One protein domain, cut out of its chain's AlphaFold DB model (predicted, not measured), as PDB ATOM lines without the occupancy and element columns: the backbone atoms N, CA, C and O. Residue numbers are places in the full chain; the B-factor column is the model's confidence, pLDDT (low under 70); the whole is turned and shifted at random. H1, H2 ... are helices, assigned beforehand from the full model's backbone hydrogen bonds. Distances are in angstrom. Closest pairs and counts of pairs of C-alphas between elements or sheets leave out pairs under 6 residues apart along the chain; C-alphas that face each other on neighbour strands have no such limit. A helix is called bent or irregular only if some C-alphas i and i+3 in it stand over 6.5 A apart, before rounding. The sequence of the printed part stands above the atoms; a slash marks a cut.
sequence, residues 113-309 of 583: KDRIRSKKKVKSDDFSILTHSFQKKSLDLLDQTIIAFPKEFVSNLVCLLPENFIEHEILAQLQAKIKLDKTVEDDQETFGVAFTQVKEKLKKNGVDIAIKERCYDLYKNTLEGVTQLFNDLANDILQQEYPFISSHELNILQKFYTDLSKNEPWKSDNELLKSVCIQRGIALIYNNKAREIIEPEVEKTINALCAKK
ATOM      1  N   LYS A 113     152.424 117.700 126.188       83.38
ATOM      2  CA  LYS A 113     151.961 117.086 124.937       83.38
ATOM      3  C   LYS A 113     150.631 117.696 124.505       83.38
ATOM      4  O   LYS A 113     150.497 118.071 123.343       83.38
ATOM      5  N   ASP A 114     149.679 117.866 125.422       81.31
ATOM      6  CA  ASP A 114     148.383 118.483 125.107       81.31
ATOM      7  C   ASP A 114     148.535 119.951 124.698       81.31
ATOM      8  O   ASP A 114     147.868 120.416 123.770       81.31
ATOM      9  N   ARG A 115     149.453 120.691 125.332       76.94
ATOM     10  CA  ARG A 115     149.775 122.060 124.920       76.94
ATOM     11  C   ARG A 115     150.344 122.108 123.509       76.94
ATOM     12  O   ARG A 115     149.840 122.910 122.720       76.94
ATOM     13  N   ILE A 116     151.347 121.279 123.198       79.25
ATOM     14  CA  ILE A 116     151.945 121.196 121.856       79.25
ATOM     15  C   ILE A 116     150.846 120.898 120.823       79.25
ATOM     16  O   ILE A 116     150.664 121.685 119.893       79.25
ATOM     17  N   ARG A 117     150.023 119.867 121.064       80.50
ATOM     18  CA  ARG A 117     148.894 119.478 120.196       80.50
ATOM     19  C   ARG A 117     147.873 120.588 119.993       80.50
ATOM     20  O   ARG A 117     147.336 120.765 118.904       80.50
ATOM     21  N   SER A 118     147.573 121.349 121.047       73.75
ATOM     22  CA  SER A 118     146.558 122.404 120.982       73.75
ATOM     23  C   SER A 118     146.969 123.593 120.110       73.75
ATOM     24  O   SER A 118     146.116 124.437 119.828       73.75
ATOM     25  N   LYS A 119     148.260 123.706 119.742       67.50
ATOM     26  CA  LYS A 119     148.909 124.811 119.000       67.50
ATOM     27  C   LYS A 119     148.662 126.219 119.565       67.50
ATOM     28  O   LYS A 119     149.177 127.215 119.060       67.50
ATOM     29  N   LYS A 120     147.884 126.338 120.640       59.00
ATOM     30  CA  LYS A 120     147.494 127.596 121.260       59.00
ATOM     31  C   LYS A 120     148.553 127.964 122.287       59.00
ATOM     32  O   LYS A 120     148.641 127.373 123.360       59.00
ATOM     33  N   LYS A 121     149.298 129.028 121.978       62.72
ATOM     34  CA  LYS A 121     150.190 129.728 122.914       62.72
ATOM     35  C   LYS A 121     151.389 128.907 123.403       62.72
ATOM     36  O   LYS A 121     151.822 129.177 124.515       62.72
ATOM     37  N   VAL A 122     151.893 127.922 122.655       64.12
ATOM     38  CA  VAL A 122     153.187 127.289 122.978       64.12
ATOM     39  C   VAL A 122     154.283 127.996 122.212       64.12
ATOM     40  O   VAL A 122     154.283 127.989 120.983       64.12
ATOM     41  N   LYS A 123     155.205 128.617 122.936       69.12
ATOM     42  CA  LYS A 123     156.443 129.141 122.368       69.12
ATOM     43  C   LYS A 123     157.601 128.190 122.671       69.12
ATOM     44  O   LYS A 123     157.542 127.418 123.625       69.12
ATOM     45  N   SER A 124     158.664 128.235 121.872       65.75
ATOM     46  CA  SER A 124     159.850 127.387 122.074       65.75
ATOM     47  C   SER A 124     160.563 127.634 123.410       65.75
ATOM     48  O   SER A 124     161.300 126.771 123.870       65.75
ATOM     49  N   ASP A 125     160.350 128.807 124.013       68.62
ATOM     50  CA  ASP A 125     160.865 129.231 125.317       68.62
ATOM     51  C   ASP A 125     159.921 128.910 126.493       68.62
ATOM     52  O   ASP A 125     160.270 129.151 127.647       68.62
ATOM     53  N   ASP A 126     158.739 128.333 126.237       68.38
ATOM     54  CA  ASP A 126     157.788 127.997 127.305       68.38
ATOM     55  C   ASP A 126     158.257 126.818 128.170       68.38
ATOM     56  O   ASP A 126     157.765 126.653 129.283       68.38
ATOM     57  N   PHE A 127     159.175 125.984 127.675       74.69
ATOM     58  CA  PHE A 127     159.659 124.787 128.365       74.69
ATOM     59  C   PHE A 127     161.182 124.719 128.325       74.69
ATOM     60  O   PHE A 127     161.790 124.974 127.283       74.69
ATOM     61  N   SER A 128     161.795 124.324 129.441       75.38
ATOM     62  CA  SER A 128     163.253 124.239 129.577       75.38
ATOM     63  C   SER A 128     163.853 123.248 128.584       75.38
ATOM     64  O   SER A 128     164.704 123.630 127.786       75.38
ATOM     65  N   ILE A 129     163.284 122.044 128.502       81.06
ATOM     66  CA  ILE A 129     163.722 120.994 127.576       81.06
ATOM     67  C   ILE A 129     163.713 121.457 126.109       81.06
ATOM     68  O   ILE A 129     164.608 121.118 125.339       81.06
ATOM     69  N   LEU A 130     162.735 122.281 125.713       82.12
ATOM     70  CA  LEU A 130     162.645 122.820 124.353       82.12
ATOM     71  C   LEU A 130     163.640 123.963 124.148       82.12
ATOM     72  O   LEU A 130     164.353 123.984 123.143       82.12
ATOM     73  N   THR A 131     163.750 124.861 125.128       78.81
ATOM     74  CA  THR A 131     164.711 125.978 125.147       78.81
ATOM     75  C   THR A 131     166.151 125.491 125.089       78.81
ATOM     76  O   THR A 131     167.009 126.166 124.526       78.81
ATOM     77  N   HIS A 132     166.416 124.314 125.634       82.06
ATOM     78  CA  HIS A 132     167.724 123.683 125.690       82.06
ATOM     79  C   HIS A 132     167.939 122.650 124.593       82.06
ATOM     80  O   HIS A 132     168.946 121.956 124.616       82.06
ATOM     81  N   SER A 133     167.035 122.544 123.618       85.38
ATOM     82  CA  SER A 133     167.173 121.604 122.506       85.38
ATOM     83  C   SER A 133     167.789 122.232 121.254       85.38
ATOM     84  O   SER A 133     167.681 123.436 121.019       85.38
ATOM     85  N   PHE A 134     168.387 121.403 120.397       83.94
ATOM     86  CA  PHE A 134     168.801 121.794 119.046       83.94
ATOM     87  C   PHE A 134     167.608 122.126 118.130       83.94
ATOM     88  O   PHE A 134     167.734 122.927 117.206       83.94
ATOM     89  N   GLN A 135     166.431 121.546 118.383       73.88
ATOM     90  CA  GLN A 135     165.292 121.534 117.454       73.88
ATOM     91  C   GLN A 135     164.193 122.561 117.796       73.88
ATOM     92  O   GLN A 135     163.012 122.344 117.529       73.88
ATOM     93  N   LYS A 136     164.573 123.726 118.337       66.12
ATOM     94  CA  LYS A 136     163.648 124.733 118.909       66.12
ATOM     95  C   LYS A 136     162.522 125.209 117.979       66.12
ATOM     96  O   LYS A 136     161.481 125.639 118.463       66.12
ATOM     97  N   LYS A 137     162.732 125.199 116.656       64.12
ATOM     98  CA  LYS A 137     161.839 125.842 115.670       64.12
ATOM     99  C   LYS A 137     160.795 124.914 115.037       64.12
ATOM    100  O   LYS A 137     159.949 125.408 114.302       64.12
ATOM    101  N   SER A 138     160.830 123.609 115.312       73.88
ATOM    102  CA  SER A 138     159.984 122.623 114.621       73.88
ATOM    103  C   SER A 138     158.915 122.016 115.536       73.88
ATOM    104  O   SER A 138     158.827 120.800 115.693       73.88
ATOM    105  N   LEU A 139     158.106 122.865 116.182       81.69
ATOM    106  CA  LEU A 139     157.035 122.389 117.071       81.69
ATOM    107  C   LEU A 139     156.028 121.495 116.336       81.69
ATOM    108  O   LEU A 139     155.550 120.531 116.924       81.69
ATOM    109  N   ASP A 140     155.756 121.770 115.057       85.50
ATOM    110  CA  ASP A 140     154.879 120.927 114.238       85.50
ATOM    111  C   ASP A 140     155.464 119.521 114.027       85.50
ATOM    112  O   ASP A 140     154.743 118.534 114.162       85.50
ATOM    113  N   LEU A 141     156.771 119.391 113.762       89.19
ATOM    114  CA  LEU A 141     157.397 118.072 113.619       89.19
ATOM    115  C   LEU A 141     157.466 117.328 114.956       89.19
ATOM    116  O   LEU A 141     157.239 116.118 115.005       89.19
ATOM    117  N   LEU A 142     157.729 118.045 116.053       89.31
ATOM    118  CA  LEU A 142     157.698 117.462 117.390       89.31
ATOM    119  C   LEU A 142     156.292 116.957 117.748       89.31
ATOM    120  O   LEU A 142     156.180 115.868 118.303       89.31
ATOM    121  N   ASP A 143     155.232 117.690 117.399       89.81
ATOM    122  CA  ASP A 143     153.845 117.242 117.581       89.81
ATOM    123  C   ASP A 143     153.584 115.925 116.837       89.81
ATOM    124  O   ASP A 143     153.143 114.939 117.432       89.81
ATOM    125  N   GLN A 144     153.969 115.855 115.560       91.75
ATOM    126  CA  GLN A 144     153.855 114.626 114.766       91.75
ATOM    127  C   GLN A 144     154.683 113.476 115.353       91.75
ATOM    128  O   GLN A 144     154.231 112.331 115.383       91.75
ATOM    129  N   THR A 145     155.859 113.778 115.903       92.56
ATOM    130  CA  THR A 145     156.710 112.794 116.584       92.56
ATOM    131  C   THR A 145     156.072 112.302 117.888       92.56
ATOM    132  O   THR A 145     156.107 111.109 118.182       92.56
ATOM    133  N   ILE A 146     155.412 113.171 118.657       91.81
ATOM    134  CA  ILE A 146     154.656 112.789 119.861       91.81
ATOM    135  C   ILE A 146     153.465 111.894 119.500       91.81
ATOM    136  O   ILE A 146     153.150 110.964 120.243       91.81
ATOM    137  N   ILE A 147     152.790 112.162 118.379       92.25
ATOM    138  CA  ILE A 147     151.688 111.326 117.880       92.25
ATOM    139  C   ILE A 147     152.208 109.947 117.451       92.25
ATOM    140  O   ILE A 147     151.584 108.940 117.783       92.25
ATOM    141  N   ALA A 148     153.365 109.893 116.784       92.81
ATOM    142  CA  ALA A 148     154.024 108.650 116.379       92.81
ATOM    143  C   ALA A 148     154.504 107.808 117.570       92.81
ATOM    144  O   ALA A 148     154.408 106.580 117.557       92.81
ATOM    145  N   PHE A 149     154.983 108.466 118.629       92.12
ATOM    146  CA  PHE A 149     155.559 107.827 119.811       92.12
ATOM    147  C   PHE A 149     154.828 108.251 121.097       92.12
ATOM    148  O   PHE A 149     155.423 108.851 121.996       92.12
ATOM    149  N   PRO A 150     153.535 107.911 121.259       88.56
ATOM    150  CA  PRO A 150     152.688 108.484 122.308       88.56
ATOM    151  C   PRO A 150     153.123 108.106 123.729       88.56
ATOM    152  O   PRO A 150     152.834 108.844 124.675       88.56
ATOM    153  N   LYS A 151     153.833 106.981 123.882       88.75
ATOM    154  CA  LYS A 151     154.357 106.487 125.164       88.75
ATOM    155  C   LYS A 151     155.666 107.157 125.591       88.75
ATOM    156  O   LYS A 151     156.011 107.076 126.762       88.75
ATOM    157  N   GLU A 152     156.377 107.803 124.672       87.19
ATOM    158  CA  GLU A 152     157.667 108.431 124.965       87.19
ATOM    159  C   GLU A 152     157.481 109.779 125.646       87.19
ATOM    160  O   GLU A 152     156.576 110.544 125.310       87.19
ATOM    161  N   PHE A 153     158.351 110.086 126.595       86.31
ATOM    162  CA  PHE A 153     158.459 111.427 127.150       86.31
ATOM    163  C   PHE A 153     159.025 112.401 126.114       86.31
ATOM    164  O   PHE A 153     159.794 111.998 125.242       86.31
ATOM    165  N   VAL A 154     158.670 113.687 126.197       87.62
ATOM    166  CA  VAL A 154     159.155 114.685 125.227       87.62
ATOM    167  C   VAL A 154     160.667 114.852 125.351       87.62
ATOM    168  O   VAL A 154     161.345 115.013 124.338       87.62
ATOM    169  N   SER A 155     161.206 114.706 126.563       86.12
ATOM    170  CA  SER A 155     162.649 114.652 126.839       86.12
ATOM    171  C   SER A 155     163.407 113.590 126.024       86.12
ATOM    172  O   SER A 155     164.568 113.804 125.678       86.12
ATOM    173  N   ASN A 156     162.753 112.493 125.626       88.31
ATOM    174  CA  ASN A 156     163.346 111.446 124.784       88.31
ATOM    175  C   ASN A 156     163.210 111.714 123.273       88.31
ATOM    176  O   ASN A 156     163.757 110.954 122.470       88.31
ATOM    177  N   LEU A 157     162.466 112.749 122.876       90.88
ATOM    178  CA  LEU A 157     162.153 113.086 121.479       90.88
ATOM    179  C   LEU A 157     162.905 114.328 120.977       90.88
ATOM    180  O   LEU A 157     162.661 114.781 119.857       90.88
ATOM    181  N   VAL A 158     163.792 114.883 121.805       89.81
ATOM    182  CA  VAL A 158     164.595 116.064 121.490       89.81
ATOM    183  C   VAL A 158     166.070 115.827 121.817       89.81
ATOM    184  O   VAL A 158     166.411 115.145 122.785       89.81
ATOM    185  N   CYS A 159     166.954 116.419 121.015       90.69
ATOM    186  CA  CYS A 159     168.389 116.482 121.301       90.69
ATOM    187  C   CYS A 159     168.684 117.733 122.126       90.69
ATOM    188  O   CYS A 159     168.418 118.836 121.642       90.69
ATOM    189  N   LEU A 160     169.257 117.591 123.323       89.81
ATOM    190  CA  LEU A 160     169.658 118.755 124.120       89.81
ATOM    191  C   LEU A 160     171.027 119.292 123.710       89.81
ATOM    192  O   LEU A 160     171.899 118.559 123.238       89.81
ATOM    193  N   LEU A 161     171.209 120.588 123.923       91.88
ATOM    194  CA  LEU A 161     172.465 121.287 123.738       91.88
ATOM    195  C   LEU A 161     173.541 120.683 124.658       91.88
ATOM    196  O   LEU A 161     173.222 120.278 125.786       91.88
ATOM    197  N   PRO A 162     174.807 120.614 124.211       93.62
ATOM    198  CA  PRO A 162     175.879 120.001 124.986       93.62
ATOM    199  C   PRO A 162     176.052 120.617 126.378       93.62
ATOM    200  O   PRO A 162     176.304 119.891 127.335       93.62
ATOM    201  N   GLU A 163     175.861 121.932 126.520       92.00
ATOM    202  CA  GLU A 163     175.917 122.646 127.800       92.00
ATOM    203  C   GLU A 163     174.958 122.035 128.825       92.00
ATOM    204  O   GLU A 163     175.357 121.733 129.949       92.00
ATOM    205  N   ASN A 164     173.707 121.817 128.420       90.25
ATOM    206  CA  ASN A 164     172.667 121.270 129.283       90.25
ATOM    207  C   ASN A 164     172.894 119.784 129.555       90.25
ATOM    208  O   ASN A 164     172.713 119.328 130.680       90.25
ATOM    209  N   PHE A 165     173.371 119.030 128.560       91.81
ATOM    210  CA  PHE A 165     173.756 117.630 128.750       91.81
ATOM    211  C   PHE A 165     174.874 117.466 129.788       91.81
ATOM    212  O   PHE A 165     174.805 116.557 130.616       91.81
ATOM    213  N   ILE A 166     175.873 118.357 129.781       95.50
ATOM    214  CA  ILE A 166     176.933 118.390 130.797       95.50
ATOM    215  C   ILE A 166     176.330 118.665 132.176       95.50
ATOM    216  O   ILE A 166     176.628 117.943 133.123       95.50
ATOM    217  N   GLU A 167     175.463 119.671 132.303       95.00
ATOM    218  CA  GLU A 167     174.819 120.001 133.580       95.00
ATOM    219  C   GLU A 167     173.978 118.838 134.121       95.00
ATOM    220  O   GLU A 167     174.083 118.500 135.299       95.00
ATOM    221  N   HIS A 168     173.216 118.168 133.257       95.06
ATOM    222  CA  HIS A 168     172.434 116.985 133.615       95.06
ATOM    223  C   HIS A 168     173.314 115.837 134.112       95.06
ATOM    224  O   HIS A 168     172.977 115.190 135.104       95.06
ATOM    225  N   GLU A 169     174.447 115.595 133.451       97.19
ATOM    226  CA  GLU A 169     175.387 114.554 133.863       97.19
ATOM    227  C   GLU A 169     176.067 114.900 135.197       97.19
ATOM    228  O   GLU A 169     176.206 114.020 136.044       97.19
ATOM    229  N   ILE A 170     176.422 116.171 135.437       97.75
ATOM    230  CA  ILE A 170     176.944 116.619 136.740       97.75
ATOM    231  C   ILE A 170     175.915 116.347 137.840       97.75
ATOM    232  O   ILE A 170     176.260 115.738 138.851       97.75
ATOM    233  N   LEU A 171     174.661 116.774 137.653       96.38
ATOM    234  CA  LEU A 171     173.598 116.581 138.644       96.38
ATOM    235  C   LEU A 171     173.382 115.096 138.953       96.38
ATOM    236  O   LEU A 171     173.342 114.713 140.122       96.38
ATOM    237  N   ALA A 172     173.312 114.256 137.917       96.88
ATOM    238  CA  ALA A 172     173.108 112.824 138.084       96.88
ATOM    239  C   ALA A 172     174.289 112.134 138.789       96.88
ATOM    240  O   ALA A 172     174.079 111.306 139.677       96.88
ATOM    241  N   GLN A 173     175.533 112.482 138.437       97.56
ATOM    242  CA  GLN A 173     176.712 111.901 139.085       97.56
ATOM    243  C   GLN A 173     176.888 112.370 140.526       97.56
ATOM    244  O   GLN A 173     177.217 111.549 141.377       97.56
ATOM    245  N   LEU A 174     176.641 113.648 140.823       96.88
ATOM    246  CA  LEU A 174     176.674 114.150 142.197       96.88
ATOM    247  C   LEU A 174     175.666 113.403 143.072       96.88
ATOM    248  O   LEU A 174     176.044 112.890 144.119       96.88
ATOM    249  N   GLN A 175     174.423 113.259 142.609       94.81
ATOM    250  CA  GLN A 175     173.384 112.551 143.357       94.81
ATOM    251  C   GLN A 175     173.694 111.057 143.544       94.81
ATOM    252  O   GLN A 175     173.322 110.482 144.560       94.81
ATOM    253  N   ALA A 176     174.381 110.421 142.590       95.81
ATOM    254  CA  ALA A 176     174.734 109.003 142.667       95.81
ATOM    255  C   ALA A 176     176.020 108.708 143.463       95.81
ATOM    256  O   ALA A 176     176.228 107.559 143.862       95.81
ATOM    257  N   LYS A 177     176.928 109.684 143.620       95.00
ATOM    258  CA  LYS A 177     178.310 109.428 144.072       95.00
ATOM    259  C   LYS A 177     178.786 110.282 145.238       95.00
ATOM    260  O   LYS A 177     179.821 109.937 145.794       95.00
ATOM    261  N   ILE A 178     178.112 111.372 145.590       96.25
ATOM    262  CA  ILE A 178     178.592 112.333 146.592       96.25
ATOM    263  C   ILE A 178     177.614 112.399 147.759       96.25
ATOM    264  O   ILE A 178     176.403 112.316 147.563       96.25
ATOM    265  N   LYS A 179     178.143 112.557 148.977       94.75
ATOM    266  CA  LYS A 179     177.337 112.869 150.157       94.75
ATOM    267  C   LYS A 179     176.761 114.272 149.998       94.75
ATOM    268  O   LYS A 179     177.495 115.261 149.988       94.75
ATOM    269  N   LEU A 180     175.449 114.345 149.836       91.31
ATOM    270  CA  LEU A 180     174.685 115.581 149.686       91.31
ATOM    271  C   LEU A 180     173.713 115.706 150.857       91.31
ATOM    272  O   LEU A 180     173.410 114.708 151.492       91.31
ATOM    273  N   ASP A 181     173.210 116.912 151.107       85.56
ATOM    274  CA  ASP A 181     172.159 117.191 152.095       85.56
ATOM    275  C   ASP A 181     172.549 116.827 153.530       85.56
ATOM    276  O   ASP A 181     172.341 115.712 154.003       85.56
ATOM    277  N   LYS A 182     173.116 117.782 154.270       84.50
ATOM    278  CA  LYS A 182     173.552 117.529 155.655       84.50
ATOM    279  C   LYS A 182     172.395 117.164 156.582       84.50
ATOM    280  O   LYS A 182     172.599 116.446 157.554       84.50
ATOM    281  N   THR A 183     171.202 117.677 156.293       85.81
ATOM    282  CA  THR A 183     169.981 117.457 157.072       85.81
ATOM    283  C   THR A 183     168.774 117.370 156.140       85.81
ATOM    284  O   THR A 183     168.852 117.737 154.967       85.81
ATOM    285  N   VAL A 184     167.624 116.945 156.672       82.81
ATOM    286  CA  VAL A 184     166.335 116.934 155.944       82.81
ATOM    287  C   VAL A 184     165.931 118.330 155.448       82.81
ATOM    288  O   VAL A 184     165.148 118.458 154.510       82.81
ATOM    289  N   GLU A 185     166.450 119.382 156.081       79.88
ATOM    290  CA  GLU A 185     166.144 120.780 155.769       79.88
ATOM    291  C   GLU A 185     167.167 121.447 154.844       79.88
ATOM    292  O   GLU A 185     167.006 122.626 154.537       79.88
ATOM    293  N   ASP A 186     168.200 120.727 154.397       78.19
ATOM    294  CA  ASP A 186     169.174 121.229 153.425       78.19
ATOM    295  C   ASP A 186     168.470 121.419 152.067       78.19
ATOM    296  O   ASP A 186     168.413 120.525 151.221       78.19
ATOM    297  N   ASP A 187     167.833 122.586 151.895       64.75
ATOM    298  CA  ASP A 187     167.045 122.998 150.726       64.75
ATOM    299  C   ASP A 187     167.973 123.337 149.553       64.75
ATOM    300  O   ASP A 187     167.980 124.444 149.017       64.75
ATOM    301  N   GLN A 188     168.750 122.333 149.133       73.19
ATOM    302  CA  GLN A 188     169.639 122.335 147.972       73.19
ATOM    303  C   GLN A 188     170.934 123.136 148.127       73.19
ATOM    304  O   GLN A 188     171.653 123.275 147.137       73.19
ATOM    305  N   GLU A 189     171.276 123.629 149.317       84.56
ATOM    306  CA  GLU A 189     172.495 124.418 149.519       84.56
ATOM    307  C   GLU A 189     173.734 123.566 149.229       84.56
ATOM    308  O   GLU A 189     174.530 123.897 148.343       84.56
ATOM    309  N   THR A 190     173.856 122.412 149.890       89.00
ATOM    310  CA  THR A 190     175.004 121.515 149.688       89.00
ATOM    311  C   THR A 190     175.075 121.015 148.241       89.00
ATOM    312  O   THR A 190     176.152 120.992 147.636       89.00
ATOM    313  N   PHE A 191     173.928 120.677 147.643       92.31
ATOM    314  CA  PHE A 191     173.873 120.219 146.252       92.31
ATOM    315  C   PHE A 191     174.261 121.330 145.264       92.31
ATOM    316  O   PHE A 191     175.065 121.104 144.359       92.31
ATOM    317  N   GLY A 192     173.763 122.551 145.463       92.81
ATOM    318  CA  GLY A 192     174.091 123.714 144.640       92.81
ATOM    319  C   GLY A 192     175.569 124.097 144.708       92.81
ATOM    320  O   GLY A 192     176.180 124.394 143.675       92.81
ATOM    321  N   VAL A 193     176.173 124.021 145.897       94.44
ATOM    322  CA  VAL A 193     177.614 124.240 146.085       94.44
ATOM    323  C   VAL A 193     178.422 123.175 145.342       94.44
ATOM    324  O   VAL A 193     179.310 123.529 144.563       94.44
ATOM    325  N   ALA A 194     178.099 121.889 145.512       96.25
ATOM    326  CA  ALA A 194     178.793 120.801 144.821       96.25
ATOM    327  C   ALA A 194     178.677 120.922 143.289       96.25
ATOM    328  O   ALA A 194     179.679 120.829 142.576       96.25
ATOM    329  N   PHE A 195     177.474 121.217 142.786       96.75
ATOM    330  CA  PHE A 195     177.213 121.462 141.366       96.75
ATOM    331  C   PHE A 195     178.080 122.598 140.814       96.75
ATOM    332  O   PHE A 195     178.744 122.441 139.783       96.75
ATOM    333  N   THR A 196     178.142 123.719 141.534       96.38
ATOM    334  CA  THR A 196     178.942 124.887 141.143       96.38
ATOM    335  C   THR A 196     180.433 124.556 141.107       96.38
ATOM    336  O   THR A 196     181.101 124.865 140.120       96.38
ATOM    337  N   GLN A 197     180.951 123.847 142.115       97.38
ATOM    338  CA  GLN A 197     182.364 123.458 142.166       97.38
ATOM    339  C   GLN A 197     182.783 122.571 140.984       97.38
ATOM    340  O   GLN A 197     183.845 122.794 140.394       97.38
ATOM    341  N   VAL A 198     181.965 121.579 140.611       97.81
ATOM    342  CA  VAL A 198     182.246 120.709 139.454       97.81
ATOM    343  C   VAL A 198     182.213 121.520 138.159       97.81
ATOM    344  O   VAL A 198     183.146 121.442 137.355       97.81
ATOM    345  N   LYS A 199     181.181 122.353 137.980       96.44
ATOM    346  CA  LYS A 199     181.012 123.204 136.795       96.44
ATOM    347  C   LYS A 199     182.181 124.172 136.609       96.44
ATOM    348  O   LYS A 199     182.718 124.291 135.508       96.44
ATOM    349  N   GLU A 200     182.620 124.839 137.672       96.62
ATOM    350  CA  GLU A 200     183.787 125.728 137.640       96.62
ATOM    351  C   GLU A 200     185.084 124.975 137.348       96.62
ATOM    352  O   GLU A 200     185.946 125.474 136.620       96.62
ATOM    353  N   LYS A 201     185.233 123.759 137.884       96.25
ATOM    354  CA  LYS A 201     186.434 122.955 137.667       96.25
ATOM    355  C   LYS A 201     186.562 122.485 136.215       96.25
ATOM    356  O   LYS A 201     187.672 122.551 135.680       96.25
ATOM    357  N   LEU A 202     185.457 122.077 135.586       95.81
ATOM    358  CA  LEU A 202     185.408 121.745 134.157       95.81
ATOM    359  C   LEU A 202     185.788 122.959 133.297       95.81
ATOM    360  O   LEU A 202     186.676 122.850 132.450       95.81
ATOM    361  N   LYS A 203     185.200 124.129 133.594       94.56
ATOM    362  CA  LYS A 203     185.489 125.398 132.902       94.56
ATOM    363  C   LYS A 203     186.946 125.826 133.013       94.56
ATOM    364  O   LYS A 203     187.584 126.145 132.017       94.56
ATOM    365  N   LYS A 204     187.502 125.814 134.227       92.19
ATOM    366  CA  LYS A 204     188.884 126.252 134.483       92.19
ATOM    367  C   LYS A 204     189.916 125.440 133.696       92.19
ATOM    368  O   LYS A 204     190.981 125.955 133.379       92.19
ATOM    369  N   ASN A 205     189.614 124.175 133.418       86.88
ATOM    370  CA  ASN A 205     190.498 123.290 132.674       86.88
ATOM    371  C   ASN A 205     190.242 123.322 131.148       86.88
ATOM    372  O   ASN A 205     190.907 122.582 130.432       86.88
ATOM    373  N   GLY A 206     189.266 124.100 130.655       91.06
ATOM    374  CA  GLY A 206     188.843 124.100 129.244       91.06
ATOM    375  C   GLY A 206     188.183 122.793 128.779       91.06
ATOM    376  O   GLY A 206     187.939 122.607 127.590       91.06
ATOM    377  N   VAL A 207     187.897 121.878 129.711       91.88
ATOM    378  CA  VAL A 207     187.346 120.547 129.419       91.88
ATOM    379  C   VAL A 207     185.906 120.663 128.930       91.88
ATOM    380  O   VAL A 207     185.507 119.939 128.024       91.88
ATOM    381  N   ASP A 208     185.131 121.603 129.475       92.56
ATOM    382  CA  ASP A 208     183.759 121.830 129.026       92.56
ATOM    383  C   ASP A 208     183.701 122.277 127.559       92.56
ATOM    384  O   ASP A 208     182.820 121.821 126.839       92.56
ATOM    385  N   ILE A 209     184.641 123.114 127.102       95.06
ATOM    386  CA  ILE A 209     184.741 123.555 125.702       95.06
ATOM    387  C   ILE A 209     185.012 122.353 124.789       95.06
ATOM    388  O   ILE A 209     184.242 122.111 123.862       95.06
ATOM    389  N   ALA A 210     186.030 121.548 125.104       94.62
ATOM    390  CA  ALA A 210     186.386 120.375 124.303       94.62
ATOM    391  C   ALA A 210     185.255 119.329 124.237       94.62
ATOM    392  O   ALA A 210     185.012 118.729 123.190       94.62
ATOM    393  N   ILE A 211     184.534 119.110 125.344       95.94
ATOM    394  CA  ILE A 211     183.352 118.235 125.365       95.94
ATOM    395  C   ILE A 211     182.256 118.793 124.453       95.94
ATOM    396  O   ILE A 211     181.684 118.040 123.667       95.94
ATOM    397  N   LYS A 212     181.955 120.095 124.552       96.50
ATOM    398  CA  LYS A 212     180.907 120.735 123.744       96.50
ATOM    399  C   LYS A 212     181.195 120.594 122.258       96.50
ATOM    400  O   LYS A 212     180.315 120.144 121.535       96.50
ATOM    401  N   GLU A 213     182.414 120.908 121.823       96.56
ATOM    402  CA  GLU A 213     182.842 120.773 120.423       96.56
ATOM    403  C   GLU A 213     182.646 119.338 119.916       96.56
ATOM    404  O   GLU A 213     181.962 119.123 118.916       96.56
ATOM    405  N   ARG A 214     183.111 118.337 120.678       96.50
ATOM    406  CA  ARG A 214     182.914 116.919 120.335       96.50
ATOM    407  C   ARG A 214     181.440 116.520 120.262       96.50
ATOM    408  O   ARG A 214     181.070 115.723 119.405       96.50
ATOM    409  N   CYS A 215     180.596 117.042 121.150       96.50
ATOM    410  CA  CYS A 215     179.158 116.784 121.117       96.50
ATOM    411  C   CYS A 215     178.471 117.482 119.930       96.50
ATOM    412  O   CYS A 215     177.569 116.897 119.335       96.50
ATOM    413  N   TYR A 216     178.896 118.688 119.543       96.19
ATOM    414  CA  TYR A 216     178.398 119.352 118.334       96.19
ATOM    415  C   TYR A 216     178.757 118.564 117.069       96.19
ATOM    416  O   TYR A 216     177.882 118.325 116.233       96.19
ATOM    417  N   ASP A 217     179.999 118.090 116.962       95.06
ATOM    418  CA  ASP A 217     180.434 117.233 115.855       95.06
ATOM    419  C   ASP A 217     179.671 115.903 115.843       95.06
ATOM    420  O   ASP A 217     179.182 115.465 114.799       95.06
ATOM    421  N   LEU A 218     179.486 115.284 117.015       95.25
ATOM    422  CA  LEU A 218     178.677 114.076 117.165       95.25
ATOM    423  C   LEU A 218     177.237 114.299 116.691       95.25
ATOM    424  O   LEU A 218     176.696 113.448 115.985       95.25
ATOM    425  N   TYR A 219     176.609 115.418 117.064       94.81
ATOM    426  CA  TYR A 219     175.258 115.753 116.616       94.81
ATOM    427  C   TYR A 219     175.199 115.874 115.092       94.81
ATOM    428  O   TYR A 219     174.313 115.284 114.477       94.81
ATOM    429  N   LYS A 220     176.160 116.579 114.479       93.62
ATOM    430  CA  LYS A 220     176.232 116.740 113.021       93.62
ATOM    431  C   LYS A 220     176.367 115.389 112.310       93.62
ATOM    432  O   LYS A 220     175.560 115.088 111.436       93.62
ATOM    433  N   ASN A 221     177.308 114.552 112.744       92.94
ATOM    434  CA  ASN A 221     177.525 113.224 112.162       92.94
ATOM    435  C   ASN A 221     176.306 112.309 112.354       92.94
ATOM    436  O   ASN A 221     175.922 111.576 111.445       92.94
ATOM    437  N   THR A 222     175.665 112.372 113.526       93.75
ATOM    438  CA  THR A 222     174.437 111.612 113.807       93.75
ATOM    439  C   THR A 222     173.296 112.071 112.906       93.75
ATOM    440  O   THR A 222     172.582 111.239 112.354       93.75
ATOM    441  N   LEU A 223     173.126 113.383 112.726       93.38
ATOM    442  CA  LEU A 223     172.106 113.942 111.847       93.38
ATOM    443  C   LEU A 223     172.314 113.485 110.403       93.38
ATOM    444  O   LEU A 223     171.359 113.024 109.784       93.38
ATOM    445  N   GLU A 224     173.540 113.565 109.888       93.38
ATOM    446  CA  GLU A 224     173.881 113.109 108.537       93.38
ATOM    447  C   GLU A 224     173.628 111.602 108.370       93.38
ATOM    448  O   GLU A 224     172.885 111.204 107.473       93.38
ATOM    449  N   GLY A 225     174.152 110.763 109.272       92.69
ATOM    450  CA  GLY A 225     174.018 109.304 109.188       92.69
ATOM    451  C   GLY A 225     172.579 108.801 109.337       92.69
ATOM    452  O   GLY A 225     172.130 107.956 108.565       92.69
ATOM    453  N   VAL A 226     171.816 109.349 110.287       94.62
ATOM    454  CA  VAL A 226     170.400 108.994 110.478       94.62
ATOM    455  C   VAL A 226     169.545 109.480 109.306       94.62
ATOM    456  O   VAL A 226     168.635 108.772 108.875       94.62
ATOM    457  N   THR A 227     169.845 110.662 108.760       94.00
ATOM    458  CA  THR A 227     169.163 111.168 107.559       94.00
ATOM    459  C   THR A 227     169.434 110.265 106.363       94.00
ATOM    460  O   THR A 227     168.494 109.903 105.657       94.00
ATOM    461  N   GLN A 228     170.688 109.849 106.164       93.56
ATOM    462  CA  GLN A 228     171.054 108.919 105.100       93.56
ATOM    463  C   GLN A 228     170.314 107.585 105.237       93.56
ATOM    464  O   GLN A 228     169.706 107.137 104.271       93.56
ATOM    465  N   LEU A 229     170.267 107.004 106.441       94.56
ATOM    466  CA  LEU A 229     169.530 105.764 106.692       94.56
ATOM    467  C   LEU A 229     168.055 105.864 106.285       94.56
ATOM    468  O   LEU A 229     167.546 104.971 105.613       94.56
ATOM    469  N   PHE A 230     167.347 106.922 106.689       94.44
ATOM    470  CA  PHE A 230     165.923 107.044 106.354       94.44
ATOM    471  C   PHE A 230     165.666 107.457 104.908       94.44
ATOM    472  O   PHE A 230     164.608 107.123 104.380       94.44
ATOM    473  N   ASN A 231     166.615 108.123 104.247       93.25
ATOM    474  CA  ASN A 231     166.564 108.295 102.796       93.25
ATOM    475  C   ASN A 231     166.699 106.944 102.083       93.25
ATOM    476  O   ASN A 231     165.953 106.672 101.149       93.25
ATOM    477  N   ASP A 232     167.613 106.090 102.536       92.75
ATOM    478  CA  ASP A 232     167.852 104.782 101.931       92.75
ATOM    479  C   ASP A 232     166.660 103.842 102.158       92.75
ATOM    480  O   ASP A 232     166.134 103.272 101.202       92.75
ATOM    481  N   LEU A 233     166.127 103.792 103.385       91.56
ATOM    482  CA  LEU A 233     164.903 103.045 103.708       91.56
ATOM    483  C   LEU A 233     163.674 103.527 102.924       91.56
ATOM    484  O   LEU A 233     162.804 102.719 102.611       91.56
ATOM    485  N   ALA A 234     163.581 104.818 102.599       89.25
ATOM    486  CA  ALA A 234     162.500 105.353 101.769       89.25
ATOM    487  C   ALA A 234     162.613 104.963 100.289       89.25
ATOM    488  O   ALA A 234     161.613 105.010  99.576       89.25
ATOM    489  N   ASN A 235     163.805 104.566  99.840       89.62
ATOM    490  CA  ASN A 235     164.083 104.149  98.467       89.62
ATOM    491  C   ASN A 235     164.313 102.632  98.340       89.62
ATOM    492  O   ASN A 235     164.817 102.183  97.313       89.62
ATOM    493  N   ASP A 236     163.984 101.849  99.377       86.25
ATOM    494  CA  ASP A 236     164.248 100.404  99.464       86.25
ATOM    495  C   ASP A 236     165.728 100.025  99.237       86.25
ATOM    496  O   ASP A 236     166.065  98.921  98.804       86.25
ATOM    497  N   ILE A 237     166.638 100.945  99.565       86.12
ATOM    498  CA  ILE A 237     168.081 100.727  99.556       86.12
ATOM    499  C   ILE A 237     168.478 100.356 100.985       86.12
ATOM    500  O   ILE A 237     168.228 101.100 101.930       86.12
ATOM    501  N   LEU A 238     169.107  99.197 101.177       77.31
ATOM    502  CA  LEU A 238     169.720  98.859 102.458       77.31
ATOM    503  C   LEU A 238     171.224  98.710 102.272       77.31
ATOM    504  O   LEU A 238     171.693  97.726 101.700       77.31
ATOM    505  N   GLN A 239     171.981  99.696 102.750       76.19
ATOM    506  CA  GLN A 239     173.434  99.579 102.798       76.19
ATOM    507  C   GLN A 239     173.843  98.494 103.802       76.19
ATOM    508  O   GLN A 239     173.162  98.274 104.806       76.19
ATOM    509  N   GLN A 240     174.965  97.815 103.531       69.06
ATOM    510  CA  GLN A 240     175.516  96.812 104.450       69.06
ATOM    511  C   GLN A 240     175.977  97.443 105.769       69.06
ATOM    512  O   GLN A 240     175.872  96.805 106.815       69.06
ATOM    513  N   GLU A 241     176.437  98.697 105.733       77.25
ATOM    514  CA  GLU A 241     176.911  99.422 106.909       77.25
ATOM    515  C   GLU A 241     176.494 100.893 106.852       77.25
ATOM    516  O   GLU A 241     176.619 101.547 105.820       77.25
ATOM    517  N   TYR A 242     176.045 101.418 107.994       84.44
ATOM    518  CA  TYR A 242     175.858 102.849 108.212       84.44
ATOM    519  C   TYR A 242     176.907 103.308 109.226       84.44
ATOM    520  O   TYR A 242     176.827 102.912 110.397       84.44
ATOM    521  N   PRO A 243     177.896 104.127 108.821       77.56
ATOM    522  CA  PRO A 243     178.885 104.655 109.748       77.56
ATOM    523  C   PRO A 243     178.189 105.327 110.936       77.56
ATOM    524  O   PRO A 243     177.202 106.039 110.765       77.56
ATOM    525  N   PHE A 244     178.702 105.105 112.147       78.94
ATOM    526  CA  PHE A 244     178.164 105.659 113.399       78.94
ATOM    527  C   PHE A 244     176.810 105.112 113.872       78.94
ATOM    528  O   PHE A 244     176.337 105.577 114.909       78.94
ATOM    529  N   ILE A 245     176.209 104.115 113.222       87.44
ATOM    530  CA  ILE A 245     175.006 103.431 113.723       87.44
ATOM    531  C   ILE A 245     175.380 101.982 114.038       87.44
ATOM    532  O   ILE A 245     175.763 101.220 113.156       87.44
ATOM    533  N   SER A 246     175.303 101.589 115.310       89.38
ATOM    534  CA  SER A 246     175.545 100.196 115.702       89.38
ATOM    535  C   SER A 246     174.450  99.277 115.157       89.38
ATOM    536  O   SER A 246     173.322  99.709 114.931       89.38
ATOM    537  N   SER A 247     174.729  97.979 115.017       88.56
ATOM    538  CA  SER A 247     173.725  97.009 114.548       88.56
ATOM    539  C   SER A 247     172.472  96.981 115.435       88.56
ATOM    540  O   SER A 247     171.362  96.792 114.944       88.56
ATOM    541  N   HIS A 248     172.630  97.208 116.744       90.75
ATOM    542  CA  HIS A 248     171.501  97.314 117.667       90.75
ATOM    543  C   HIS A 248     170.655  98.568 117.403       90.75
ATOM    544  O   HIS A 248     169.432  98.469 117.310       90.75
ATOM    545  N   GLU A 249     171.299  99.728 117.242       92.31
ATOM    546  CA  GLU A 249     170.620 100.978 116.884       92.31
ATOM    547  C   GLU A 249     169.911 100.836 115.533       92.31
ATOM    548  O   GLU A 249     168.723 101.136 115.444       92.31
ATOM    549  N   LEU A 250     170.583 100.288 114.517       91.94
ATOM    550  CA  LEU A 250     170.026 100.058 113.184       91.94
ATOM    551  C   LEU A 250     168.738  99.226 113.237       91.94
ATOM    552  O   LEU A 250     167.734  99.619 112.647       91.94
ATOM    553  N   ASN A 251     168.730  98.130 113.999       91.69
ATOM    554  CA  ASN A 251     167.542  97.289 114.166       91.69
ATOM    555  C   ASN A 251     166.370  98.053 114.805       91.69
ATOM    556  O   ASN A 251     165.219  97.880 114.400       91.69
ATOM    557  N   ILE A 252     166.641  98.909 115.797       93.19
ATOM    558  CA  ILE A 252     165.613  99.753 116.426       93.19
ATOM    559  C   ILE A 252     165.066 100.767 115.415       93.19
ATOM    560  O   ILE A 252     163.848 100.920 115.298       93.19
ATOM    561  N   LEU A 253     165.964 101.432 114.683       94.50
ATOM    562  CA  LEU A 253     165.643 102.445 113.681       94.50
ATOM    563  C   LEU A 253     164.791 101.864 112.535       94.50
ATOM    564  O   LEU A 253     163.747 102.412 112.186       94.50
ATOM    565  N   GLN A 254     165.169 100.701 112.000       93.38
ATOM    566  CA  GLN A 254     164.401  99.989 110.972       93.38
ATOM    567  C   GLN A 254     163.026  99.551 111.472       93.38
ATOM    568  O   GLN A 254     162.026  99.667 110.754       93.38
ATOM    569  N   LYS A 255     162.962  99.050 112.713       93.94
ATOM    570  CA  LYS A 255     161.710  98.596 113.311       93.94
ATOM    571  C   LYS A 255     160.712  99.737 113.431       93.94
ATOM    572  O   LYS A 255     159.577  99.574 112.990       93.94
ATOM    573  N   PHE A 256     161.115 100.893 113.967       93.69
ATOM    574  CA  PHE A 256     160.165 101.999 114.078       93.69
ATOM    575  C   PHE A 256     159.695 102.482 112.702       93.69
ATOM    576  O   PHE A 256     158.531 102.845 112.563       93.69
ATOM    577  N   TYR A 257     160.559 102.448 111.678       95.00
ATOM    578  CA  TYR A 257     160.212 102.942 110.344       95.00
ATOM    579  C   TYR A 257     159.170 102.027 109.712       95.00
ATOM    580  O   TYR A 257     158.131 102.478 109.240       95.00
ATOM    581  N   THR A 258     159.411 100.720 109.818       93.75
ATOM    582  CA  THR A 258     158.509  99.663 109.353       93.75
ATOM    583  C   THR A 258     157.167  99.676 110.082       93.75
ATOM    584  O   THR A 258     156.135  99.339 109.501       93.75
ATOM    585  N   ASP A 259     157.161 100.009 111.372       94.12
ATOM    586  CA  ASP A 259     155.934 100.073 112.161       94.12
ATOM    587  C   ASP A 259     155.123 101.334 111.830       94.12
ATOM    588  O   ASP A 259     153.899 101.255 111.699       94.12
ATOM    589  N   LEU A 260     155.781 102.482 111.639       94.56
ATOM    590  CA  LEU A 260     155.117 103.743 111.305       94.56
ATOM    591  C   LEU A 260     154.613 103.794 109.862       94.56
ATOM    592  O   LEU A 260     153.500 104.270 109.645       94.56
ATOM    593  N   SER A 261     155.356 103.245 108.897       94.06
ATOM    594  CA  SER A 261     154.988 103.259 107.468       94.06
ATOM    595  C   SER A 261     153.660 102.558 107.155       94.06
ATOM    596  O   SER A 261     153.074 102.748 106.092       94.06
ATOM    597  N   LYS A 262     153.144 101.757 108.093       93.81
ATOM    598  CA  LYS A 262     151.863 101.045 107.974       93.81
ATOM    599  C   LYS A 262     150.653 101.877 108.406       93.81
ATOM    600  O   LYS A 262     149.525 101.442 108.170       93.81
ATOM    601  N   ASN A 263     150.861 103.031 109.043       93.19
ATOM    602  CA  ASN A 263     149.813 103.813 109.700       93.19
ATOM    603  C   ASN A 263     149.666 105.208 109.076       93.19
ATOM    604  O   ASN A 263     150.654 105.846 108.730       93.19
ATOM    605  N   GLU A 264     148.436 105.712 108.972       90.75
ATOM    606  CA  GLU A 264     148.195 107.113 108.593       90.75
ATOM    607  C   GLU A 264     148.617 108.072 109.723       90.75
ATOM    608  O   GLU A 264     148.438 107.726 110.896       90.75
ATOM    609  N   PRO A 265     149.128 109.280 109.409       92.94
ATOM    610  CA  PRO A 265     149.318 109.846 108.062       92.94
ATOM    611  C   PRO A 265     150.613 109.395 107.359       92.94
ATOM    612  O   PRO A 265     150.795 109.651 106.175       92.94
ATOM    613  N   TRP A 266     151.519 108.718 108.066       94.56
ATOM    614  CA  TRP A 266     152.871 108.398 107.580       94.56
ATOM    615  C   TRP A 266     152.902 107.412 106.413       94.56
ATOM    616  O   TRP A 266     153.840 107.416 105.626       94.56
ATOM    617  N   LYS A 267     151.866 106.584 106.281       92.31
ATOM    618  CA  LYS A 267     151.664 105.710 105.125       92.31
ATOM    619  C   LYS A 267     151.457 106.495 103.824       92.31
ATOM    620  O   LYS A 267     151.865 106.026 102.766       92.31
ATOM    621  N   SER A 268     150.796 107.650 103.900       93.00
ATOM    622  CA  SER A 268     150.454 108.482 102.737       93.00
ATOM    623  C   SER A 268     151.414 109.658 102.529       93.00
ATOM    624  O   SER A 268     151.376 110.294 101.478       93.00
ATOM    625  N   ASP A 269     152.272 109.947 103.507       94.69
ATOM    626  CA  ASP A 269     153.237 111.046 103.479       94.69
ATOM    627  C   ASP A 269     154.637 110.543 103.864       94.69
ATOM    628  O   ASP A 269     155.031 110.527 105.036       94.69
ATOM    629  N   ASN A 270     155.396 110.126 102.845       91.19
ATOM    630  CA  ASN A 270     156.754 109.603 103.010       91.19
ATOM    631  C   ASN A 270     157.729 110.651 103.568       91.19
ATOM    632  O   ASN A 270     158.634 110.303 104.329       91.19
ATOM    633  N   GLU A 271     157.558 111.932 103.229       93.88
ATOM    634  CA  GLU A 271     158.428 112.997 103.740       93.88
ATOM    635  C   GLU A 271     158.177 113.241 105.230       93.88
ATOM    636  O   GLU A 271     159.128 113.404 106.004       93.88
ATOM    637  N   LEU A 272     156.916 113.187 105.664       94.44
ATOM    638  CA  LEU A 272     156.563 113.251 107.078       94.44
ATOM    639  C   LEU A 272     157.046 112.016 107.845       94.44
ATOM    640  O   LEU A 272     157.639 112.172 108.915       94.44
ATOM    641  N   LEU A 273     156.832 110.805 107.308       95.19
ATOM    642  CA  LEU A 273     157.355 109.558 107.880       95.19
ATOM    643  C   LEU A 273     158.857 109.680 108.137       95.19
ATOM    644  O   LEU A 273     159.314 109.479 109.264       95.19
ATOM    645  N   LYS A 274     159.606 110.067 107.101       94.75
ATOM    646  CA  LYS A 274     161.051 110.271 107.160       94.75
ATOM    647  C   LYS A 274     161.427 111.321 108.200       94.75
ATOM    648  O   LYS A 274     162.295 111.062 109.027       94.75
ATOM    649  N   SER A 275     160.761 112.472 108.220       94.12
ATOM    650  CA  SER A 275     161.079 113.560 109.153       94.12
ATOM    651  C   SER A 275     160.870 113.157 110.619       94.12
ATOM    652  O   SER A 275     161.721 113.435 111.465       94.12
ATOM    653  N   VAL A 276     159.772 112.454 110.924       94.56
ATOM    654  CA  VAL A 276     159.476 111.923 112.268       94.56
ATOM    655  C   VAL A 276     160.497 110.859 112.676       94.56
ATOM    656  O   VAL A 276     161.008 110.870 113.800       94.56
ATOM    657  N   CYS A 277     160.829 109.962 111.745       95.44
ATOM    658  CA  CYS A 277     161.846 108.931 111.921       95.44
ATOM    659  C   CYS A 277     163.231 109.532 112.203       95.44
ATOM    660  O   CYS A 277     163.887 109.134 113.167       95.44
ATOM    661  N   ILE A 278     163.645 110.541 111.427       94.50
ATOM    662  CA  ILE A 278     164.899 111.273 111.631       94.50
ATOM    663  C   ILE A 278     164.903 111.930 113.005       94.50
ATOM    664  O   ILE A 278     165.836 111.699 113.767       94.50
ATOM    665  N   GLN A 279     163.864 112.696 113.365       93.25
ATOM    666  CA  GLN A 279     163.812 113.377 114.661       93.25
ATOM    667  C   GLN A 279     163.952 112.396 115.835       93.25
ATOM    668  O   GLN A 279     164.775 112.616 116.728       93.25
ATOM    669  N   ARG A 280     163.196 111.290 115.834       93.69
ATOM    670  CA  ARG A 280     163.306 110.275 116.893       93.69
ATOM    671  C   ARG A 280     164.671 109.592 116.887       93.69
ATOM    672  O   ARG A 280     165.232 109.367 117.962       93.69
ATOM    673  N   GLY A 281     165.173 109.243 115.703       94.62
ATOM    674  CA  GLY A 281     166.429 108.525 115.514       94.62
ATOM    675  C   GLY A 281     167.633 109.328 115.992       94.62
ATOM    676  O   GLY A 281     168.452 108.798 116.744       94.62
ATOM    677  N   ILE A 282     167.700 110.622 115.651       94.31
ATOM    678  CA  ILE A 282     168.782 111.483 116.138       94.31
ATOM    679  C   ILE A 282     168.717 111.633 117.655       94.31
ATOM    680  O   ILE A 282     169.745 111.476 118.300       94.31
ATOM    681  N   ALA A 283     167.531 111.844 118.242       93.00
ATOM    682  CA  ALA A 283     167.387 111.987 119.691       93.00
ATOM    683  C   ALA A 283     167.825 110.715 120.421       93.00
ATOM    684  O   ALA A 283     168.507 110.794 121.438       93.00
ATOM    685  N   LEU A 284     167.493 109.538 119.883       92.75
ATOM    686  CA  LEU A 284     167.917 108.258 120.445       92.75
ATOM    687  C   LEU A 284     169.445 108.103 120.438       92.75
ATOM    688  O   LEU A 284     170.036 107.816 121.479       92.75
ATOM    689  N   ILE A 285     170.074 108.283 119.276       93.69
ATOM    690  CA  ILE A 285     171.504 108.003 119.096       93.69
ATOM    691  C   ILE A 285     172.354 109.085 119.759       93.69
ATOM    692  O   ILE A 285     173.237 108.772 120.559       93.69
ATOM    693  N   TYR A 286     172.072 110.359 119.478       94.56
ATOM    694  CA  TYR A 286     172.850 111.474 120.012       94.56
ATOM    695  C   TYR A 286     172.806 111.500 121.542       94.56
ATOM    696  O   TYR A 286     173.861 111.565 122.166       94.56
ATOM    697  N   ASN A 287     171.625 111.381 122.163       90.88
ATOM    698  CA  ASN A 287     171.518 111.457 123.624       90.88
ATOM    699  C   ASN A 287     172.284 110.316 124.324       90.88
ATOM    700  O   ASN A 287     172.814 110.519 125.417       90.88
ATOM    701  N   ASN A 288     172.366 109.132 123.706       89.81
ATOM    702  CA  ASN A 288     173.151 108.013 124.230       89.81
ATOM    703  C   ASN A 288     174.657 108.250 124.049       89.81
ATOM    704  O   ASN A 288     175.404 108.201 125.024       89.81
ATOM    705  N   LYS A 289     175.101 108.583 122.833       92.94
ATOM    706  CA  LYS A 289     176.530 108.747 122.516       92.94
ATOM    707  C   LYS A 289     177.150 109.997 123.131       92.94
ATOM    708  O   LYS A 289     178.312 109.977 123.526       92.94
ATOM    709  N   ALA A 290     176.383 111.074 123.289       94.88
ATOM    710  CA  ALA A 290     176.850 112.272 123.980       94.88
ATOM    711  C   ALA A 290     177.218 111.951 125.436       94.88
ATOM    712  O   ALA A 290     178.213 112.456 125.951       94.88
ATOM    713  N   ARG A 291     176.478 111.049 126.095       93.00
ATOM    714  CA  ARG A 291     176.807 110.611 127.460       93.00
ATOM    715  C   ARG A 291     178.124 109.848 127.526       93.00
ATOM    716  O   ARG A 291     178.856 110.046 128.485       93.00
ATOM    717  N   GLU A 292     178.465 109.055 126.515       93.88
ATOM    718  CA  GLU A 292     179.757 108.351 126.454       93.88
ATOM    719  C   GLU A 292     180.947 109.321 126.375       93.88
ATOM    720  O   GLU A 292     182.038 109.010 126.852       93.88
ATOM    721  N   ILE A 293     180.736 110.518 125.819       96.00
ATOM    722  CA  ILE A 293     181.735 111.594 125.781       96.00
ATOM    723  C   ILE A 293     181.805 112.332 127.124       96.00
ATOM    724  O   ILE A 293     182.896 112.636 127.605       96.00
ATOM    725  N   ILE A 294     180.649 112.651 127.711       97.31
ATOM    726  CA  ILE A 294     180.539 113.537 128.878       97.31
ATOM    727  C   ILE A 294     180.842 112.802 130.191       97.31
ATOM    728  O   ILE A 294     181.557 113.339 131.039       97.31
ATOM    729  N   GLU A 295     180.305 111.590 130.369       96.56
ATOM    730  CA  GLU A 295     180.369 110.822 131.621       96.56
ATOM    731  C   GLU A 295     181.804 110.681 132.160       96.56
ATOM    732  O   GLU A 295     182.005 111.014 133.334       96.56
ATOM    733  N   PRO A 296     182.815 110.274 131.358       97.00
ATOM    734  CA  PRO A 296     184.170 110.062 131.869       97.00
ATOM    735  C   PRO A 296     184.841 111.351 132.361       97.00
ATOM    736  O   PRO A 296     185.573 111.338 133.349       97.00
ATOM    737  N   GLU A 297     184.593 112.480 131.694       97.62
ATOM    738  CA  GLU A 297     185.209 113.763 132.046       97.62
ATOM    739  C   GLU A 297     184.568 114.391 133.290       97.62
ATOM    740  O   GLU A 297     185.265 114.946 134.152       97.62
ATOM    741  N   VAL A 298     183.242 114.269 133.420       97.94
ATOM    742  CA  VAL A 298     182.516 114.661 134.637       97.94
ATOM    743  C   VAL A 298     182.965 113.795 135.812       97.94
ATOM    744  O   VAL A 298     183.336 114.334 136.856       97.94
ATOM    745  N   GLU A 299     183.025 112.475 135.627       96.94
ATOM    746  CA  GLU A 299     183.479 111.526 136.649       96.94
ATOM    747  C   GLU A 299     184.905 111.832 137.110       96.94
ATOM    748  O   GLU A 299     185.160 111.993 138.304       96.94
ATOM    749  N   LYS A 300     185.839 111.995 136.169       97.19
ATOM    750  CA  LYS A 300     187.232 112.356 136.462       97.19
ATOM    751  C   LYS A 300     187.329 113.664 137.243       97.19
ATOM    752  O   LYS A 300     188.167 113.790 138.140       97.19
ATOM    753  N   THR A 301     186.481 114.638 136.920       97.81
ATOM    754  CA  THR A 301     186.452 115.925 137.619       97.81
ATOM    755  C   THR A 301     185.945 115.784 139.051       97.81
ATOM    756  O   THR A 301     186.573 116.324 139.963       97.81
ATOM    757  N   ILE A 302     184.858 115.037 139.257       98.00
ATOM    758  CA  ILE A 302     184.318 114.740 140.589       98.00
ATOM    759  C   ILE A 302     185.365 113.990 141.422       98.00
ATOM    760  O   ILE A 302     185.714 114.446 142.507       98.00
ATOM    761  N   ASN A 303     185.974 112.934 140.877       97.25
ATOM    762  CA  ASN A 303     187.010 112.155 141.561       97.25
ATOM    763  C   ASN A 303     188.219 113.023 141.955       97.25
ATOM    764  O   ASN A 303     188.765 112.883 143.048       97.25
ATOM    765  N   ALA A 304     188.620 113.975 141.106       97.00
ATOM    766  CA  ALA A 304     189.693 114.917 141.425       97.00
ATOM    767  C   ALA A 304     189.325 115.912 142.543       97.00
ATOM    768  O   ALA A 304     190.218 116.402 143.241       97.00
ATOM    769  N   LEU A 305     188.039 116.246 142.705       97.75
ATOM    770  CA  LEU A 305     187.549 117.052 143.825       97.75
ATOM    771  C   LEU A 305     187.491 116.222 145.117       97.75
ATOM    772  O   LEU A 305     187.933 116.722 146.154       97.75
ATOM    773  N   CYS A 306     187.071 114.955 145.045       97.38
ATOM    774  CA  CYS A 306     187.106 114.015 146.173       97.38
ATOM    775  C   CYS A 306     188.533 113.771 146.676       97.38
ATOM    776  O   CYS A 306     188.811 113.919 147.863       97.38
ATOM    777  N   ALA A 307     189.488 113.521 145.771       97.00
ATOM    778  CA  ALA A 307     190.901 113.335 146.123       97.00
ATOM    779  C   ALA A 307     191.515 114.558 146.834       97.00
ATOM    780  O   ALA A 307     192.480 114.438 147.586       97.00
ATOM    781  N   LYS A 308     190.945 115.750 146.611       96.38
ATOM    782  CA  LYS A 308     191.334 117.004 147.272       96.38
ATOM    783  C   LYS A 308     190.484 117.335 148.499       96.38
ATOM    784  O   LYS A 308     190.609 118.448 149.007       96.38
ATOM    785  N   LYS A 309     189.626 116.411 148.948       95.25
ATOM    786  CA  LYS A 309     188.685 116.582 150.067       95.25
ATOM    787  C   LYS A 309     187.791 117.819 149.918       95.25
ATOM    788  O   LYS A 309     187.488 118.499 150.893       95.25
TER     789      LYS A 309
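AT A GLANCE: This is residues 113 to 309 of the 583 residues of the protein "Coiled-coil protein" of Legionella sainthelensi (UniProt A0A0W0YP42). A long bent helix, H8, makes the spine of this all-helix domain, with H6 running back beside its first arm and H7 packed on the same arm. H4 and H5 pack on the second arm, while H3 crosses the first arm and H1 packs on H3. The printed part has 197 residues with eight named helices, H1 to H8 in order, and no named strand. It is only just compact, close to loose, with a radius of gyration of the C-alphas of 19.5 A and spans of 60 by 43 by 24 A.

IN THESE COORDINATES: H8, residues 270 to 306, was assigned as one helix by its hydrogen bonds but is bent: C-alphas 293 and 296 are 6.7 A apart. Its arms are H8a, residues 270 to 293, 33.9 A long from C-alpha 270 at (156.754, 109.603, 103.010), and H8b, residues 296 to 306, ending at C-alpha 306 at (187.106, 114.015, 146.173). H6, residues 207 to 234, is 40.2 A long. The others are H7, residues 247 to 260; H5, 189 to 204; H4, 162 to 177; H3, 139 to 148; H2, 128 to 131; and H1, 113 to 118.

HOW THE PARTS SIT: H8 is the hub, touching five helices. H6 touches H8a at a shallow tilt of 31 degrees, opposite ways, closest at C-alphas Cys 215 and Ala 290, 5.8 A. H7 and H8a form a hairpin; C-alphas Leu 253 and Gly 281 come closest, 6.4 A. H3 touches residues 275 to 280 of H8a alone, about perpendicular at 89 degrees, and also touches H1. H4 and H5 touch H8b, H5 with residues 198 to 202 alone. H2 touches no helix. Every O i to N i+4 pair is within hydrogen-bond range in H1, H3 to H7 and H8b, and 18 of 20 in H8a; H2 is too short for one.

THE WHOLE: The farthest C-alphas, Ser 268 and Lys 309, are 61.4 A apart. The printed part has no cut; the links H3 to H4, H4 to H5 and H6 to H7 are long. Residues 119 to 126, 136 to 137, 187 and 240 are under pLDDT 70.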